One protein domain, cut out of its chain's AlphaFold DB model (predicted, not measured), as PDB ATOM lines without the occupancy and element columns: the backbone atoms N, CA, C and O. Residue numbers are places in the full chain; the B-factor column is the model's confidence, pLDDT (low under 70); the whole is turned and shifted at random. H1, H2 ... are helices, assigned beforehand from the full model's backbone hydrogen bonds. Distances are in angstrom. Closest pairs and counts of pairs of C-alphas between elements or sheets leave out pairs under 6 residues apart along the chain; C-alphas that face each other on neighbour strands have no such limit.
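This is residues 44 to 97 of the 97 residues of the protein "High light inducible protein" of Prochlorococcus marinus XMU1408 (UniProt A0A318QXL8). One long helix, H1, makes a bar whose two ends both turn to the same side: the short helix H2 makes a corner at one end, and a looped stretch without named elements, residues 44 to 59, extends from the other. The printed part has 54 residues with two named helices, H1 then H2, and no named strand; the class is all helix. The whole is extended, with a radius of gyration of the C-alphas of 17.9 A and spans of 51 by 25 by 12 A.

H1, residues 60 to 83, and H2, residues 89 to 94, only just touch, with 3 pairs of C-alphas within 8 A. The closest C-alphas are those of Thr 80 and Ala 89, 5.9 A apart. H1 touches H2 with residues 77 to 81 alone. Their lines are about perpendicular, at 84 degrees. Residues 67 to 75 of H1 stand free. In H1 and H2 every O i to N i+4 pair is within hydrogen-bond range.

H1 runs 34.8 A from C-alpha 60 at (127.847, 135.805, 78.351) to C-alpha 83. H2 ends at C-alpha 94, (160.943, 139.599, 81.002).

The C-alphas farthest apart, Lys 48 and Ala 85, are 51.8 A apart. The printed part has no cut, and the link from H1 to H2 is tight. Confidence is under 70 at residues 86, 89, 92 and 95 to 97.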
ATOM      1  N   TRP A  44     126.914 138.682  93.904       84.62
ATOM      2  CA  TRP A  44     127.710 139.894  93.801       84.62
ATOM      3  C   TRP A  44     126.968 141.036  94.491       84.62
ATOM      4  O   TRP A  44     125.787 141.251  94.222       84.62
ATOM      5  N   ILE A  45     127.651 141.753  95.380       87.50
ATOM      6  CA  ILE A  45     127.097 142.896  96.113       87.50
ATOM      7  C   ILE A  45     127.841 144.175  95.729       87.50
ATOM      8  O   ILE A  45     129.058 144.157  95.539       87.50
ATOM      9  N   ASN A  46     127.123 145.290  95.594       85.56
ATOM     10  CA  ASN A  46     127.753 146.603  95.436       85.56
ATOM     11  C   ASN A  46     128.229 147.156  96.791       85.56
ATOM     12  O   ASN A  46     127.970 146.593  97.855       85.56
ATOM     13  N   ASN A  47     128.855 148.334  96.757       88.25
ATOM     14  CA  ASN A  47     129.300 149.051  97.958       88.25
ATOM     15  C   ASN A  47     128.151 149.470  98.900       88.25
ATOM     16  O   ASN A  47     128.414 149.940 100.002       88.25
ATOM     17  N   LYS A  48     126.889 149.334  98.475       86.56
ATOM     18  CA  LYS A  48     125.684 149.595  99.274       86.56
ATOM     19  C   LYS A  48     125.060 148.307  99.836       86.56
ATOM     20  O   LYS A  48     124.039 148.380 100.509       86.56
ATOM     21  N   GLY A  49     125.665 147.142  99.580       82.62
ATOM     22  CA  GLY A  49     125.159 145.835 100.011       82.62
ATOM     23  C   GLY A  49     123.990 145.302  99.177       82.62
ATOM     24  O   GLY A  49     123.326 144.357  99.593       82.62
ATOM     25  N   GLU A  50     123.716 145.892  98.014       85.19
ATOM     26  CA  GLU A  50     122.638 145.477  97.114       85.19
ATOM     27  C   GLU A  50     123.154 144.447  96.103       85.19
ATOM     28  O   GLU A  50     124.285 144.551  95.623       85.19
ATOM     29  N   GLU A  51     122.313 143.470  95.753       84.62
ATOM     30  CA  GLU A  51     122.638 142.459  94.744       84.62
ATOM     31  C   GLU A  51     122.830 143.103  93.365       84.62
ATOM     32  O   GLU A  51     121.948 143.789  92.844       84.62
ATOM     33  N   VAL A  52     123.970 142.820  92.739       83.56
ATOM     34  CA  VAL A  52     124.298 143.257  91.386       83.56
ATOM     35  C   VAL A  52     124.320 142.049  90.467       83.56
ATOM     36  O   VAL A  52     125.190 141.190  90.563       83.56
ATOM     37  N   LYS A  53     123.378 141.995  89.529       78.25
ATOM     38  CA  LYS A  53     123.326 140.915  88.532       78.25
ATOM     39  C   LYS A  53     124.262 141.141  87.343       78.25
ATOM     40  O   LYS A  53     124.662 140.180  86.700       78.25
ATOM     41  N   GLN A  54     124.611 142.394  87.052       77.56
ATOM     42  CA  GLN A  54     125.542 142.757  85.982       77.56
ATOM     43  C   GLN A  54     126.841 143.286  86.579       77.56
ATOM     44  O   GLN A  54     126.933 144.454  86.952       77.56
ATOM     45  N   VAL A  55     127.845 142.419  86.669       78.25
ATOM     46  CA  VAL A  55     129.196 142.803  87.083       78.25
ATOM     47  C   VAL A  55     130.101 142.956  85.862       78.25
ATOM     48  O   VAL A  55     129.970 142.251  84.860       78.25
ATOM     49  N   PHE A  56     131.012 143.926  85.927       73.62
ATOM     50  CA  PHE A  56     131.941 144.219  84.841       73.62
ATOM     51  C   PHE A  56     132.794 142.984  84.503       73.62
ATOM     52  O   PHE A  56     133.356 142.355  85.395       73.62
ATOM     53  N   GLY A  57     132.884 142.635  83.218       70.56
ATOM     54  CA  GLY A  57     133.701 141.513  82.737       70.56
ATOM     55  C   GLY A  57     133.053 140.124  82.807       70.56
ATOM     56  O   GLY A  57     133.613 139.192  82.234       70.56
ATOM     57  N   PHE A  58     131.867 139.983  83.412       73.56
ATOM     58  CA  PHE A  58     131.107 138.725  83.442       73.56
ATOM     59  C   PHE A  58     129.745 138.911  82.767       73.56
ATOM     60  O   PHE A  58     128.698 138.968  83.405       73.56
ATOM     61  N   ASN A  59     129.785 139.048  81.444       82.19
ATOM     62  CA  ASN A  59     128.619 138.870  80.584       82.19
ATOM     63  C   ASN A  59     128.834 137.619  79.714       82.19
ATOM     64  O   ASN A  59     129.978 137.202  79.539       82.19
ATOM     65  N   GLU A  60     127.772 137.052  79.140       84.19
ATOM     66  CA  GLU A  60     127.847 135.805  78.351       84.19
ATOM     67  C   GLU A  60     128.865 135.876  77.194       84.19
ATOM     68  O   GLU A  60     129.606 134.930  76.927       84.19
ATOM     69  N   ASN A  61     128.967 137.031  76.529       86.06
ATOM     70  CA  ASN A  61     129.929 137.243  75.447       86.06
ATOM     71  C   ASN A  61     131.373 137.348  75.970       86.06
ATOM     72  O   ASN A  61     132.301 136.834  75.345       86.06
ATOM     73  N   ALA A  62     131.572 138.015  77.108       86.94
ATOM     74  CA  ALA A  62     132.867 138.187  77.755       86.94
ATOM     75  C   ALA A  62     133.376 136.855  78.304       86.94
ATOM     76  O   ALA A  62     134.546 136.538  78.122       86.94
ATOM     77  N   GLU A  63     132.502 136.035  78.888       86.75
ATOM     78  CA  GLU A  63     132.826 134.677  79.323       86.75
ATOM     79  C   GLU A  63     133.347 133.831  78.155       86.75
ATOM     80  O   GLU A  63     134.429 133.246  78.241       86.75
ATOM     81  N   LEU A  64     132.638 133.845  77.020       90.69
ATOM     82  CA  LEU A  64     133.023 133.082  75.834       90.69
ATOM     83  C   LEU A  64     134.370 133.530  75.252       90.69
ATOM     84  O   LEU A  64     135.198 132.699  74.870       90.69
ATOM     85  N   VAL A  65     134.598 134.839  75.151       89.69
ATOM     86  CA  VAL A  65     135.853 135.377  74.608       89.69
ATOM     87  C   VAL A  65     137.010 135.120  75.571       89.69
ATOM     88  O   VAL A  65     138.059 134.651  75.127       89.69
ATOM     89  N   ASN A  66     136.810 135.330  76.873       91.25
ATOM     90  CA  ASN A  66     137.818 135.052  77.896       91.25
ATOM     91  C   ASN A  66     138.219 133.575  77.880       91.25
ATOM     92  O   ASN A  66     139.410 133.269  77.899       91.25
ATOM     93  N   ALA A  67     137.250 132.665  77.754       92.56
ATOM     94  CA  ALA A  67     137.518 131.236  77.651       92.56
ATOM     95  C   ALA A  67     138.373 130.897  76.419       92.56
ATOM     96  O   ALA A  67     139.351 130.160  76.526       92.56
ATOM     97  N   ARG A  68     138.064 131.470  75.249       96.25
ATOM     98  CA  ARG A  68     138.840 131.233  74.016       96.25
ATOM     99  C   ARG A  68     140.262 131.769  74.116       96.25
ATOM    100  O   ARG A  68     141.205 131.071  73.751       96.25
ATOM    101  N   VAL A  69     140.418 132.991  74.620       96.25
ATOM    102  CA  VAL A  69     141.736 133.605  74.821       96.25
ATOM    103  C   VAL A  69     142.547 132.796  75.832       96.25
ATOM    104  O   VAL A  69     143.728 132.557  75.597       96.25
ATOM    105  N   ALA A  70     141.917 132.295  76.898       95.50
ATOM    106  CA  ALA A  70     142.569 131.430  77.875       95.50
ATOM    107  C   ALA A  70     143.043 130.104  77.258       95.50
ATOM    108  O   ALA A  70     144.183 129.706  77.484       95.50
ATOM    109  N   MET A  71     142.216 129.447  76.435       96.88
ATOM    110  CA  MET A  71     142.605 128.208  75.743       96.88
ATOM    111  C   MET A  71     143.802 128.428  74.814       96.88
ATOM    112  O   MET A  71     144.764 127.661  74.846       96.88
ATOM    113  N   ILE A  72     143.767 129.495  74.012       97.00
ATOM    114  CA  ILE A  72     144.863 129.842  73.100       97.00
ATOM    115  C   ILE A  72     146.126 130.192  73.892       97.00
ATOM    116  O   ILE A  72     147.205 129.701  73.570       97.00
ATOM    117  N   GLY A  73     145.997 131.002  74.945       94.44
ATOM    118  CA  GLY A  73     147.110 131.387  75.809       94.44
ATOM    119  C   GLY A  73     147.777 130.179  76.459       94.44
ATOM    120  O   GLY A  73     148.998 130.069  76.431       94.44
ATOM    121  N   PHE A  74     146.990 129.229  76.960       94.31
ATOM    122  CA  PHE A  74     147.510 127.997  77.549       94.31
ATOM    123  C   PHE A  74     148.292 127.146  76.539       94.31
ATOM    124  O   PHE A  74     149.407 126.716  76.828       94.31
ATOM    125  N   ILE A  75     147.754 126.957  75.330       96.00
ATOM    126  CA  ILE A  75     148.465 126.245  74.257       96.00
ATOM    127  C   ILE A  75     149.765 126.972  73.904       96.00
ATOM    128  O   ILE A  75     150.804 126.336  73.742       96.00
ATOM    129  N   MET A  76     149.727 128.301  73.818       91.56
ATOM    130  CA  MET A  76     150.906 129.099  73.507       91.56
ATOM    131  C   MET A  76     151.996 128.943  74.572       91.56
ATOM    132  O   MET A  76     153.159 128.798  74.211       91.56
ATOM    133  N   LEU A  77     151.635 128.897  75.861       88.69
ATOM    134  CA  LEU A  77     152.590 128.641  76.944       88.69
ATOM    135  C   LEU A  77     153.318 127.306  76.740       88.69
ATOM    136  O   LEU A  77     154.547 127.300  76.713       88.69
ATOM    137  N   ILE A  78     152.581 126.221  76.474       90.25
ATOM    138  CA  ILE A  78     153.163 124.894  76.203       90.25
ATOM    139  C   ILE A  78     154.098 124.936  74.986       90.25
ATOM    140  O   ILE A  78     155.211 124.412  75.026       90.25
ATOM    141  N   LEU A  79     153.664 125.567  73.891       90.75
ATOM    142  CA  LEU A  79     154.465 125.662  72.668       90.75
ATOM    143  C   LEU A  79     155.759 126.442  72.893       90.75
ATOM    144  O   LEU A  79     156.818 126.033  72.420       90.75
ATOM    145  N   THR A  80     155.685 127.560  73.611       85.81
ATOM    146  CA  THR A  80     156.866 128.374  73.911       85.81
ATOM    147  C   THR A  80     157.824 127.668  74.864       85.81
ATOM    148  O   THR A  80     159.028 127.735  74.646       85.81
ATOM    149  N   GLU A  81     157.319 126.925  75.850       83.19
ATOM    150  CA  GLU A  81     158.145 126.089  76.726       83.19
ATOM    151  C   GLU A  81     158.900 125.017  75.927       83.19
ATOM    152  O   GLU A  81     160.109 124.851  76.095       83.19
ATOM    153  N   LEU A  82     158.225 124.348  74.983       84.94
ATOM    154  CA  LEU A  82     158.860 123.358  74.110       84.94
ATOM    155  C   LEU A  82     159.908 123.991  73.179       84.94
ATOM    156  O   LEU A  82     160.995 123.441  73.007       84.94
ATOM    157  N   ALA A  83     159.608 125.155  72.596       85.50
ATOM    158  CA  ALA A  83     160.524 125.871  71.707       85.50
ATOM    159  C   ALA A  83     161.777 126.398  72.431       85.50
ATOM    160  O   ALA A  83     162.849 126.461  71.829       85.50
ATOM    161  N   PHE A  84     161.661 126.746  73.715       82.88
ATOM    162  CA  PHE A  84     162.769 127.217  74.551       82.88
ATOM    163  C   PHE A  84     163.405 126.112  75.408       82.88
ATOM    164  O   PHE A  84     164.125 126.418  76.357       82.88
ATOM    165  N   ALA A  85     163.190 124.838  75.054       77.06
ATOM    166  CA  ALA A  85     163.796 123.672  75.703       77.06
ATOM    167  C   ALA A  85     163.557 123.595  77.227       77.06
ATOM    168  O   ALA A  85     164.410 123.109  77.968       77.06
ATOM    169  N   GLY A  86     162.390 124.053  77.688       68.50
ATOM    170  CA  GLY A  86     161.990 124.021  79.097       68.50
ATOM    171  C   GLY A  86     162.303 125.292  79.891       68.50
ATOM    172  O   GLY A  86     161.993 125.341  81.078       68.50
ATOM    173  N   GLU A  87     162.875 126.332  79.276       74.56
ATOM    174  CA  GLU A  87     162.932 127.653  79.912       74.56
ATOM    175  C   GLU A  87     161.558 128.344  79.805       74.56
ATOM    176  O   GLU A  87     161.046 128.520  78.691       74.56
ATOM    177  N   PRO A  88     160.943 128.765  80.929       73.88
ATOM    178  CA  PRO A  88     159.686 129.500  80.910       73.88
ATOM    179  C   PRO A  88     159.786 130.719  79.993       73.88
ATOM    180  O   PRO A  88     160.683 131.553  80.135       73.88
ATOM    181  N   ALA A  89     158.826 130.881  79.081       68.12
ATOM    182  CA  ALA A  89     158.801 132.020  78.161       68.12
ATOM    183  C   ALA A  89     158.827 133.375  78.892       68.12
ATOM    184  O   ALA A  89     159.365 134.356  78.382       68.12
ATOM    185  N   THR A  90     158.309 133.423  80.121       71.88
ATOM    186  CA  THR A  90     158.377 134.599  80.992       71.88
ATOM    187  C   THR A  90     159.810 134.974  81.376       71.88
ATOM    188  O   THR A  90     160.115 136.162  81.421       71.88
ATOM    189  N   GLN A  91     160.712 134.008  81.574       72.06
ATOM    190  CA  GLN A  91     162.130 134.281  81.843       72.06
ATOM    191  C   GLN A  91     162.833 134.855  80.606       72.06
ATOM    192  O   GLN A  91     163.548 135.848  80.716       72.06
ATOM    193  N   LYS A  92     162.568 134.306  79.411       68.31
ATOM    194  CA  LYS A  92     163.122 134.809  78.137       68.31
ATOM    195  C   LYS A  92     162.623 136.215  77.774       68.31
ATOM    196  O   LYS A  92     163.390 137.003  77.230       68.31
ATOM    197  N   ILE A  93     161.347 136.517  78.032       70.44
ATOM    198  CA  ILE A  93     160.705 137.777  77.612       70.44
ATOM    199  C   ILE A  93     160.922 138.897  78.638       70.44
ATOM    200  O   ILE A  93     161.154 140.038  78.247       70.44
ATOM    201  N   PHE A  94     160.856 138.591  79.937       75.31
ATOM    202  CA  PHE A  94     160.943 139.599  81.002       75.31
ATOM    203  C   PHE A  94     162.299 139.637  81.715       75.31
ATOM    204  O   PHE A  94     162.519 140.530  82.529       75.31
ATOM    205  N   GLY A  95     163.218 138.706  81.425       68.62
ATOM    206  CA  GLY A  95     164.588 138.723  81.954       68.62
ATOM    207  C   GLY A  95     164.692 138.562  83.474       68.62
ATOM    208  O   GLY A  95     165.736 138.858  84.050       68.62
ATOM    209  N   ILE A  96     163.616 138.124  84.129       63.97
ATOM    210  CA  ILE A  96     163.588 137.828  85.563       63.97
ATOM    211  C   ILE A  96     164.289 136.488  85.799       63.97
ATOM    212  O   ILE A  96     163.712 135.423  85.570       63.97
ATOM    213  N   SER A  97     165.563 136.599  86.184       59.09
ATOM    214  CA  SER A  97     166.414 135.534  86.726       59.09
ATOM    215  C   SER A  97     166.043 135.183  88.161       59.09
ATOM    216  O   SER A  97     165.560 136.073  88.891       59.09
TER     217      SER A  97